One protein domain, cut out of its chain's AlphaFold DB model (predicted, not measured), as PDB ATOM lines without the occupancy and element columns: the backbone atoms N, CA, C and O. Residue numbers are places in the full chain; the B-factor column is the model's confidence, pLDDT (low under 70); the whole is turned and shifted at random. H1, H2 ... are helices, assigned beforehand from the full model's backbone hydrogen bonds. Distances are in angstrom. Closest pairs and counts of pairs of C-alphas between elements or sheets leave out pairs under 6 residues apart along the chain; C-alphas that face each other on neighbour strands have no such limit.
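This is residues 376 to 456 of the 498 residues of the protein "Methyltransferase domain-containing protein" of Actinobacteria bacterium (UniProt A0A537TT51). One long helix, H2, makes the long axis; H5 crosses it near its middle, H4 packs on residues 413 to 417, and H1 folds back from the first end of H2 as the other arm of an open V. The 81 residues have five named helices, H1 to H5, and no named strand: all helix, only just compact, close to loose, radius of gyration of the C-alphas 13.8 A, spans 42 by 26 by 15 A.

Find C-alpha 376 at (9.374, 37.600, 7.782); H1 runs 19.5 A to residue 390. Next come H2, residues 395 to 417, 30.3 A; H3, 424 to 428; H4, 432 to 438; and H5, 443 to 455, ending at (1.955, 54.074, 2.949).

H1 is near H5; their closest C-alphas, Arg 386 and Leu 454, are 6.1 A apart. H2 touches H5, closest C-alphas Ala 406 and His 447, 5.0 A, at a steep tilt of 53 degrees. H2 touches H4 with residues 413 to 417 alone, closest C-alphas Tyr 417 and Arg 436, 5.2 A. H3 is near H4, closest C-alphas Gly 426 and Ala 432, 6.6 A. Every O i to N i+4 pair is within hydrogen-bond range in H2, H4 and H5, 9 of 11 in H1 and 0 of 1 in H3, where 1 of 2 O i to N i+3 pairs is.

The farthest C-alphas, Gly 394 and Gly 424, are 42.9 A apart. The printed part has no cut and no long link; pLDDT is under 70 at residues 422 to 426 and 456.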
ATOM      1  N   GLY A 376       8.044  37.183   7.324       89.19
ATOM      2  CA  GLY A 376       9.374  37.600   7.782       89.19
ATOM      3  C   GLY A 376      10.155  38.451   6.769       89.19
ATOM      4  O   GLY A 376      10.937  39.306   7.171       89.19
ATOM      5  N   TRP A 377       9.930  38.261   5.465       87.44
ATOM      6  CA  TRP A 377      10.549  39.083   4.420       87.44
ATOM      7  C   TRP A 377       9.967  40.504   4.374       87.44
ATOM      8  O   TRP A 377      10.721  41.450   4.159       87.44
ATOM      9  N   ILE A 378       8.669  40.683   4.643       87.00
ATOM     10  CA  ILE A 378       8.059  42.017   4.712       87.00
ATOM     11  C   ILE A 378       8.642  42.768   5.910       87.00
ATOM     12  O   ILE A 378       9.184  43.859   5.752       87.00
ATOM     13  N   ILE A 379       8.662  42.115   7.073       84.50
ATOM     14  CA  ILE A 379       9.166  42.689   8.328       84.50
ATOM     15  C   ILE A 379      10.663  43.034   8.239       84.50
ATOM     16  O   ILE A 379      11.107  44.055   8.760       84.50
ATOM     17  N   ARG A 380      11.478  42.180   7.602       87.44
ATOM     18  CA  ARG A 380      12.947  42.333   7.585       87.44
ATOM     19  C   ARG A 380      13.487  43.090   6.376       87.44
ATOM     20  O   ARG A 380      14.628  43.539   6.431       87.44
ATOM     21  N   VAL A 381      12.720  43.205   5.292       85.19
ATOM     22  CA  VAL A 381      13.178  43.831   4.039       85.19
ATOM     23  C   VAL A 381      12.300  45.018   3.671       85.19
ATOM     24  O   VAL A 381      12.806  46.135   3.580       85.19
ATOM     25  N   VAL A 382      10.994  44.810   3.492       84.19
ATOM     26  CA  VAL A 382      10.080  45.867   3.025       84.19
ATOM     27  C   VAL A 382       9.949  46.982   4.058       84.19
ATOM     28  O   VAL A 382      10.080  48.148   3.702       84.19
ATOM     29  N   ASP A 383       9.765  46.649   5.336       84.62
ATOM     30  CA  ASP A 383       9.602  47.642   6.402       84.62
ATOM     31  C   ASP A 383      10.831  48.554   6.579       84.62
ATOM     32  O   ASP A 383      10.666  49.779   6.608       84.62
ATOM     33  N   PRO A 384      12.074  48.034   6.643       85.06
ATOM     34  CA  PRO A 384      13.267  48.877   6.648       85.06
ATOM     35  C   PRO A 384      13.398  49.750   5.398       85.06
ATOM     36  O   PRO A 384      13.714  50.935   5.523       85.06
ATOM     37  N   LEU A 385      13.120  49.208   4.205       81.81
ATOM     38  CA  LEU A 385      13.152  49.981   2.957       81.81
ATOM     39  C   LEU A 385      12.106  51.099   2.964       81.81
ATOM     40  O   LEU A 385      12.425  52.236   2.616       81.81
ATOM     41  N   ARG A 386      10.890  50.816   3.435       82.19
ATOM     42  CA  ARG A 386       9.820  51.803   3.608       82.19
ATOM     43  C   ARG A 386      10.253  52.934   4.529       82.19
ATOM     44  O   ARG A 386      10.150  54.101   4.153       82.19
ATOM     45  N   ARG A 387      10.806  52.603   5.699       81.38
ATOM     46  CA  ARG A 387      11.273  53.599   6.678       81.38
ATOM     47  C   ARG A 387      12.448  54.427   6.164       81.38
ATOM     48  O   ARG A 387      12.495  55.621   6.449       81.38
ATOM     49  N   LEU A 388      13.372  53.823   5.416       81.38
ATOM     50  CA  LEU A 388      14.593  54.485   4.950       81.38
ATOM     51  C   LEU A 388      14.394  55.307   3.670       81.38
ATOM     52  O   LEU A 388      14.952  56.397   3.556       81.38
ATOM     53  N   LEU A 389      13.635  54.781   2.706       79.06
ATOM     54  CA  LEU A 389      13.563  55.317   1.343       79.06
ATOM     55  C   LEU A 389      12.228  55.995   1.035       79.06
ATOM     56  O   LEU A 389      12.215  57.020   0.358       79.06
ATOM     57  N   PHE A 390      11.110  55.443   1.515       78.69
ATOM     58  CA  PHE A 390       9.775  55.857   1.062       78.69
ATOM     59  C   PHE A 390       9.054  56.795   2.034       78.69
ATOM     60  O   PHE A 390       8.255  57.616   1.596       78.69
ATOM     61  N   SER A 391       9.405  56.767   3.323       74.31
ATOM     62  CA  SER A 391       8.817  57.616   4.375       74.31
ATOM     63  C   SER A 391       8.966  59.127   4.141       74.31
ATOM     64  O   SER A 391       8.235  59.917   4.729       74.31
ATOM     65  N   ARG A 392       9.912  59.537   3.286       78.50
ATOM     66  CA  ARG A 392      10.196  60.944   2.951       78.50
ATOM     67  C   ARG A 392       9.601  61.388   1.616       78.50
ATOM     68  O   ARG A 392       9.769  62.546   1.235       78.50
ATOM     69  N   LEU A 393       8.971  60.480   0.873       82.31
ATOM     70  CA  LEU A 393       8.398  60.806  -0.427       82.31
ATOM     71  C   LEU A 393       7.062  61.526  -0.249       82.31
ATOM     72  O   LEU A 393       6.200  61.094   0.511       82.31
ATOM     73  N   GLY A 394       6.869  62.610  -1.001       84.44
ATOM     74  CA  GLY A 394       5.560  63.249  -1.100       84.44
ATOM     75  C   GLY A 394       4.539  62.341  -1.811       84.44
ATOM     76  O   GLY A 394       4.940  61.481  -2.604       84.44
ATOM     77  N   PRO A 395       3.223  62.566  -1.626       82.75
ATOM     78  CA  PRO A 395       2.170  61.667  -2.118       82.75
ATOM     79  C   PRO A 395       2.253  61.329  -3.614       82.75
ATOM     80  O   PRO A 395       2.065  60.182  -4.010       82.75
ATOM     81  N   ARG A 396       2.602  62.304  -4.467       86.81
ATOM     82  CA  ARG A 396       2.739  62.094  -5.922       86.81
ATOM     83  C   ARG A 396       3.914  61.182  -6.283       86.81
ATOM     84  O   ARG A 396       3.789  60.348  -7.173       86.81
ATOM     85  N   ALA A 397       5.045  61.348  -5.600       88.69
ATOM     86  CA  ALA A 397       6.224  60.518  -5.824       88.69
ATOM     87  C   ALA A 397       5.975  59.090  -5.329       88.69
ATOM     88  O   ALA A 397       6.297  58.137  -6.033       88.69
ATOM     89  N   LEU A 398       5.336  58.947  -4.164       87.38
ATOM     90  CA  LEU A 398       4.959  57.644  -3.625       87.38
ATOM     91  C   LEU A 398       3.983  56.906  -4.551       87.38
ATOM     92  O   LEU A 398       4.188  55.729  -4.832       87.38
ATOM     93  N   TYR A 399       2.990  57.611  -5.100       89.38
ATOM     94  CA  TYR A 399       2.072  57.061  -6.101       89.38
ATOM     95  C   TYR A 399       2.807  56.575  -7.358       89.38
ATOM     96  O   TYR A 399       2.550  55.476  -7.835       89.38
ATOM     97  N   ALA A 400       3.759  57.353  -7.884       91.56
ATOM     98  CA  ALA A 400       4.545  56.942  -9.050       91.56
ATOM     99  C   ALA A 400       5.417  55.705  -8.762       91.56
ATOM    100  O   ALA A 400       5.474  54.786  -9.580       91.56
ATOM    101  N   VAL A 401       6.057  55.646  -7.589       91.50
ATOM    102  CA  VAL A 401       6.835  54.475  -7.149       91.50
ATOM    103  C   VAL A 401       5.937  53.244  -7.023       91.50
ATOM    104  O   VAL A 401       6.282  52.180  -7.542       91.50
ATOM    105  N   ALA A 402       4.771  53.391  -6.390       92.25
ATOM    106  CA  ALA A 402       3.793  52.319  -6.258       92.25
ATOM    107  C   ALA A 402       3.300  51.831  -7.625       92.25
ATOM    108  O   ALA A 402       3.194  50.625  -7.829       92.25
ATOM    109  N   LEU A 403       3.080  52.734  -8.585       94.38
ATOM    110  CA  LEU A 403       2.644  52.384  -9.936       94.38
ATOM    111  C   LEU A 403       3.682  51.524 -10.670       94.38
ATOM    112  O   LEU A 403       3.327  50.523 -11.298       94.38
ATOM    113  N   VAL A 404       4.967  51.878 -10.571       95.25
ATOM    114  CA  VAL A 404       6.063  51.100 -11.173       95.25
ATOM    115  C   VAL A 404       6.181  49.730 -10.504       95.25
ATOM    116  O   VAL A 404       6.208  48.707 -11.190       95.25
ATOM    117  N   ALA A 405       6.187  49.692  -9.170       93.62
ATOM    118  CA  ALA A 405       6.260  48.444  -8.412       93.62
ATOM    119  C   ALA A 405       5.055  47.526  -8.690       93.62
ATOM    120  O   ALA A 405       5.224  46.326  -8.909       93.62
ATOM    121  N   ALA A 406       3.848  48.092  -8.767       96.06
ATOM    122  CA  ALA A 406       2.633  47.374  -9.121       96.06
ATOM    123  C   ALA A 406       2.677  46.839 -10.552       96.06
ATOM    124  O   ALA A 406       2.233  45.721 -10.781       96.06
ATOM    125  N   SER A 407       3.241  47.586 -11.506       97.12
ATOM    126  CA  SER A 407       3.401  47.133 -12.898       97.12
ATOM    127  C   SER A 407       4.320  45.917 -12.988       97.12
ATOM    128  O   SER A 407       3.972  44.924 -13.630       97.12
ATOM    129  N   ALA A 408       5.451  45.954 -12.276       95.81
ATOM    130  CA  ALA A 408       6.369  44.821 -12.192       95.81
ATOM    131  C   ALA A 408       5.704  43.600 -11.534       95.81
ATOM    132  O   ALA A 408       5.739  42.499 -12.089       95.81
ATOM    133  N   LEU A 409       5.037  43.791 -10.390       95.44
ATOM    134  CA  LEU A 409       4.310  42.719  -9.711       95.44
ATOM    135  C   LEU A 409       3.197  42.145 -10.595       95.44
ATOM    136  O   LEU A 409       3.065  40.927 -10.693       95.44
ATOM    137  N   PHE A 410       2.429  43.000 -11.270       96.62
ATOM    138  CA  PHE A 410       1.337  42.598 -12.150       96.62
ATOM    139  C   PHE A 410       1.833  41.733 -13.311       96.62
ATOM    140  O   PHE A 410       1.237  40.694 -13.600       96.62
ATOM    141  N   ALA A 411       2.954  42.104 -13.935       96.12
ATOM    142  CA  ALA A 411       3.584  41.281 -14.962       96.12
ATOM    143  C   ALA A 411       3.966  39.898 -14.408       96.12
ATOM    144  O   ALA A 411       3.591  38.876 -14.985       96.12
ATOM    145  N   VAL A 412       4.620  39.846 -13.241       94.62
ATOM    146  CA  VAL A 412       5.027  38.585 -12.598       94.62
ATOM    147  C   VAL A 412       3.823  37.703 -12.266       94.62
ATOM    148  O   VAL A 412       3.805  36.525 -12.627       94.62
ATOM    149  N   ILE A 413       2.786  38.236 -11.616       94.38
ATOM    150  CA  ILE A 413       1.619  37.424 -11.236       94.38
ATOM    151  C   ILE A 413       0.824  36.953 -12.459       94.38
ATOM    152  O   ILE A 413       0.260  35.859 -12.422       94.38
ATOM    153  N   ARG A 414       0.792  37.722 -13.557       93.94
ATOM    154  CA  ARG A 414       0.078  37.338 -14.786       93.94
ATOM    155  C   ARG A 414       0.839  36.335 -15.642       93.94
ATOM    156  O   ARG A 414       0.193  35.460 -16.212       93.94
ATOM    157  N   VAL A 415       2.163  36.437 -15.709       92.69
ATOM    158  CA  VAL A 415       2.999  35.546 -16.529       92.69
ATOM    159  C   VAL A 415       3.363  34.264 -15.780       92.69
ATOM    160  O   VAL A 415       3.386  33.196 -16.383       92.69
ATOM    161  N   VAL A 416       3.611  34.339 -14.470       91.19
ATOM    162  CA  VAL A 416       4.111  33.199 -13.683       91.19
ATOM    163  C   VAL A 416       2.996  32.545 -12.868       91.19
ATOM    164  O   VAL A 416       2.722  31.359 -13.024       91.19
ATOM    165  N   TYR A 417       2.323  33.303 -12.001       91.62
ATOM    166  CA  TYR A 417       1.422  32.711 -11.002       91.62
ATOM    167  C   TYR A 417       0.050  32.330 -11.570       91.62
ATOM    168  O   TYR A 417      -0.511  31.307 -11.176       91.62
ATOM    169  N   ARG A 418      -0.486  33.106 -12.520       88.75
ATOM    170  CA  ARG A 418      -1.797  32.840 -13.128       88.75
ATOM    171  C   ARG A 418      -1.827  31.540 -13.948       88.75
ATOM    172  O   ARG A 418      -2.753  30.760 -13.718       88.75
ATOM    173  N   PRO A 419      -0.860  31.245 -14.844       88.06
ATOM    174  CA  PRO A 419      -0.866  29.984 -15.595       88.06
ATOM    175  C   PRO A 419      -0.629  28.768 -14.697       88.06
ATOM    176  O   PRO A 419      -1.195  27.703 -14.917       88.06
ATOM    177  N   LEU A 420       0.160  28.938 -13.632       84.12
ATOM    178  CA  LEU A 420       0.490  27.869 -12.689       84.12
ATOM    179  C   LEU A 420      -0.576  27.655 -11.606       84.12
ATOM    180  O   LEU A 420      -0.355  26.869 -10.686       84.12
ATOM    181  N   ARG A 421      -1.741  28.309 -11.698       77.81
ATOM    182  CA  ARG A 421      -2.825  28.171 -10.714       77.81
ATOM    183  C   ARG A 421      -3.433  26.762 -10.701       77.81
ATOM    184  O   ARG A 421      -3.793  26.263  -9.643       77.81
ATOM    185  N   SER A 422      -3.540  26.096 -11.844       69.69
ATOM    186  CA  SER A 422      -4.073  24.726 -11.936       69.69
ATOM    187  C   SER A 422      -2.995  23.641 -11.833       69.69
ATOM    188  O   SER A 422      -3.322  22.476 -11.631       69.69
ATOM    189  N   ALA A 423      -1.713  24.003 -11.933       66.31
ATOM    190  CA  ALA A 423      -0.604  23.059 -11.871       66.31
ATOM    191  C   ALA A 423      -0.112  22.868 -10.424       66.31
ATOM    192  O   ALA A 423       0.228  23.837  -9.742       66.31
ATOM    193  N   GLY A 424       0.010  21.614  -9.969       65.62
ATOM    194  CA  GLY A 424       0.519  21.279  -8.627       65.62
ATOM    195  C   GLY A 424       1.955  21.761  -8.354       65.62
ATOM    196  O   GLY A 424       2.350  21.922  -7.204       65.62
ATOM    197  N   VAL A 425       2.723  22.071  -9.405       66.19
ATOM    198  CA  VAL A 425       4.090  22.617  -9.308       66.19
ATOM    199  C   VAL A 425       4.102  24.060  -8.781       66.19
ATOM    200  O   VAL A 425       5.056  24.463  -8.116       66.19
ATOM    201  N   GLY A 426       3.028  24.830  -9.001       63.50
ATOM    202  CA  GLY A 426       2.933  26.225  -8.560       63.50
ATOM    203  C   GLY A 426       2.918  26.403  -7.038       63.50
ATOM    204  O   GLY A 426       3.266  27.475  -6.560       63.50
ATOM    205  N   ALA A 427       2.578  25.355  -6.276       72.56
ATOM    206  CA  ALA A 427       2.508  25.393  -4.812       72.56
ATOM    207  C   ALA A 427       3.881  25.540  -4.124       72.56
ATOM    208  O   ALA A 427       3.945  25.886  -2.950       72.56
ATOM    209  N   ARG A 428       4.991  25.292  -4.838       81.94
ATOM    210  CA  ARG A 428       6.359  25.432  -4.295       81.94
ATOM    211  C   ARG A 428       6.974  26.811  -4.529       81.94
ATOM    212  O   ARG A 428       8.097  27.055  -4.094       81.94
ATOM    213  N   LEU A 429       6.284  27.688  -5.259       86.94
ATOM    214  CA  LEU A 429       6.780  29.032  -5.526       86.94
ATOM    215  C   LEU A 429       6.745  29.887  -4.259       86.94
ATOM    216  O   LEU A 429       5.941  29.670  -3.350       86.94
ATOM    217  N   PHE A 430       7.629  30.880  -4.212       89.06
ATOM    218  CA  PHE A 430       7.648  31.847  -3.125       89.06
ATOM    219  C   PHE A 430       6.267  32.490  -2.972       89.06
ATOM    220  O   PHE A 430       5.731  33.032  -3.933       89.06
ATOM    221  N   TYR A 431       5.703  32.439  -1.763       90.81
ATOM    222  CA  TYR A 431       4.442  33.119  -1.451       90.81
ATOM    223  C   TYR A 431       3.286  32.715  -2.393       90.81
ATOM    224  O   TYR A 431       2.422  33.527  -2.737       90.81
ATOM    225  N   ALA A 432       3.305  31.451  -2.844       90.19
ATOM    226  CA  ALA A 432       2.450  30.936  -3.906       90.19
ATOM    227  C   ALA A 432       0.960  31.161  -3.657       90.19
ATOM    228  O   ALA A 432       0.279  31.629  -4.567       90.19
ATOM    229  N   ASP A 433       0.463  30.858  -2.457       89.31
ATOM    230  CA  ASP A 433      -0.966  30.944  -2.139       89.31
ATOM    231  C   ASP A 433      -1.490  32.370  -2.332       89.31
ATOM    232  O   ASP A 433      -2.432  32.595  -3.094       89.31
ATOM    233  N   TYR A 434      -0.800  33.353  -1.750       92.00
ATOM    234  CA  TYR A 434      -1.157  34.760  -1.895       92.00
ATOM    235  C   TYR A 434      -0.976  35.282  -3.323       92.00
ATOM    236  O   TYR A 434      -1.878  35.919  -3.869       92.00
ATOM    237  N   LEU A 435       0.160  35.002  -3.971       93.31
ATOM    238  CA  LEU A 435       0.423  35.517  -5.319       93.31
ATOM    239  C   LEU A 435      -0.511  34.900  -6.370       93.31
ATOM    240  O   LEU A 435      -0.925  35.588  -7.305       93.31
ATOM    241  N   ARG A 436      -0.914  33.634  -6.200       90.44
ATOM    242  CA  ARG A 436      -1.957  32.993  -7.020       90.44
ATOM    243  C   ARG A 436      -3.321  33.623  -6.777       90.44
ATOM    244  O   ARG A 436      -4.034  33.854  -7.754       90.44
ATOM    245  N   TYR A 437      -3.662  33.925  -5.527       89.88
ATOM    246  CA  TYR A 437      -4.916  34.587  -5.173       89.88
ATOM    247  C   TYR A 437      -5.045  35.951  -5.871       89.88
ATOM    248  O   TYR A 437      -5.947  36.147  -6.694       89.88
ATOM    249  N   ILE A 438      -4.066  36.844  -5.676       91.69
ATOM    250  CA  ILE A 438      -4.099  38.192  -6.268       91.69
ATOM    251  C   ILE A 438      -3.871  38.195  -7.790       91.69
ATOM    252  O   ILE A 438      -4.215  39.162  -8.461       91.69
ATOM    253  N   SER A 439      -3.364  37.110  -8.394       92.00
ATOM    254  CA  SER A 439      -3.187  37.010  -9.862       92.00
ATOM    255  C   SER A 439      -4.491  37.169 -10.667       92.00
ATOM    256  O   SER A 439      -4.473  37.412 -11.884       92.00
ATOM    257  N   THR A 440      -5.634  37.015  -9.997       89.06
ATOM    258  CA  THR A 440      -6.968  37.189 -10.577       89.06
ATOM    259  C   THR A 440      -7.430  38.643 -10.595       89.06
ATOM    260  O   THR A 440      -8.295  38.979 -11.403       89.06
ATOM    261  N   PHE A 441      -6.818  39.507  -9.784       90.12
ATOM    262  CA  PHE A 441      -7.270  40.875  -9.573       90.12
ATOM    263  C   PHE A 441      -6.943  41.784 -10.766       90.12
ATOM    264  O   PHE A 441      -5.992  41.522 -11.526       90.12
ATOM    265  N   PRO A 442      -7.737  42.849 -10.979       91.00
ATOM    266  CA  PRO A 442      -7.410  43.883 -11.951       91.00
ATOM    267  C   PRO A 442      -6.162  44.663 -11.515       91.00
ATOM    268  O   PRO A 442      -5.818  44.718 -10.337       91.00
ATOM    269  N   PHE A 443      -5.484  45.301 -12.472       93.00
ATOM    270  CA  PHE A 443      -4.250  46.047 -12.203       93.00
ATOM    271  C   PHE A 443      -4.429  47.129 -11.130       93.00
ATOM    272  O   PHE A 443      -3.569  47.293 -10.270       93.00
ATOM    273  N   ARG A 444      -5.562  47.837 -11.159       88.88
ATOM    274  CA  ARG A 444      -5.864  48.908 -10.205       88.88
ATOM    275  C   ARG A 444      -5.886  48.410  -8.759       88.88
ATOM    276  O   ARG A 444      -5.327  49.085  -7.907       88.88
ATOM    277  N   GLU A 445      -6.415  47.213  -8.516       88.50
ATOM    278  CA  GLU A 445      -6.426  46.589  -7.187       88.50
ATOM    279  C   GLU A 445      -5.011  46.203  -6.734       88.50
ATOM    280  O   GLU A 445      -4.612  46.475  -5.606       88.50
ATOM    281  N   ILE A 446      -4.195  45.648  -7.638       93.62
ATOM    282  CA  ILE A 446      -2.779  45.365  -7.346       93.62
ATOM    283  C   ILE A 446      -2.022  46.646  -7.007       93.62
ATOM    284  O   ILE A 446      -1.206  46.660  -6.087       93.62
ATOM    285  N   HIS A 447      -2.310  47.732  -7.720       93.00
ATOM    286  CA  HIS A 447      -1.731  49.028  -7.417       93.00
ATOM    287  C   HIS A 447      -2.156  49.537  -6.038       93.00
ATOM    288  O   HIS A 447      -1.296  49.997  -5.293       93.00
ATOM    289  N   THR A 448      -3.429  49.391  -5.661       88.19
ATOM    290  CA  THR A 448      -3.898  49.723  -4.309       88.19
ATOM    291  C   THR A 448      -3.159  48.917  -3.245       88.19
ATOM    292  O   THR A 448      -2.635  49.520  -2.319       88.19
ATOM    293  N   ILE A 449      -3.030  47.596  -3.408       89.62
ATOM    294  CA  ILE A 449      -2.308  46.721  -2.463       89.62
ATOM    295  C   ILE A 449      -0.847  47.162  -2.297       89.62
ATOM    296  O   ILE A 449      -0.336  47.253  -1.183       89.62
ATOM    297  N   VAL A 450      -0.152  47.443  -3.402       90.75
ATOM    298  CA  VAL A 450       1.247  47.893  -3.349       90.75
ATOM    299  C   VAL A 450       1.358  49.272  -2.705       90.75
ATOM    300  O   VAL A 450       2.250  49.486  -1.889       90.75
ATOM    301  N   TYR A 451       0.464  50.197  -3.055       88.44
ATOM    302  CA  TYR A 451       0.436  51.532  -2.469       88.44
ATOM    303  C   TYR A 451       0.220  51.460  -0.951       88.44
ATOM    304  O   TYR A 451       0.972  52.089  -0.214       88.44
ATOM    305  N   ASP A 452      -0.714  50.619  -0.500       82.00
ATOM    306  CA  ASP A 452      -1.039  50.372   0.909       82.00
ATOM    307  C   ASP A 452       0.175  49.897   1.725       82.00
ATOM    308  O   ASP A 452       0.525  50.470   2.759       82.00
ATOM    309  N   HIS A 453       0.910  48.910   1.202       84.44
ATOM    310  CA  HIS A 453       2.137  48.422   1.838       84.44
ATOM    311  C   HIS A 453       3.235  49.489   1.949       84.44
ATOM    312  O   HIS A 453       4.090  49.403   2.835       84.44
ATOM    313  N   LEU A 454       3.249  50.478   1.053       82.81
ATOM    314  CA  LEU A 454       4.234  51.558   1.067       82.81
ATOM    315  C   LEU A 454       3.808  52.731   1.964       82.81
ATOM    316  O   LEU A 454       4.686  53.406   2.510       82.81
ATOM    317  N   THR A 455       2.504  52.971   2.140       77.19
ATOM    318  CA  THR A 455       1.955  54.074   2.949       77.19
ATOM    319  C   THR A 455       1.763  53.735   4.418       77.19
ATOM    320  O   THR A 455       1.918  54.633   5.249       77.19
ATOM    321  N   ALA A 456       1.434  52.485   4.758       67.56
ATOM    322  CA  ALA A 456       1.063  52.107   6.119       67.56
ATOM    323  C   ALA A 456       2.181  52.474   7.126       67.56
ATOM    324  O   ALA A 456       3.283  51.921   7.048       67.56
TER     325      ALA A 456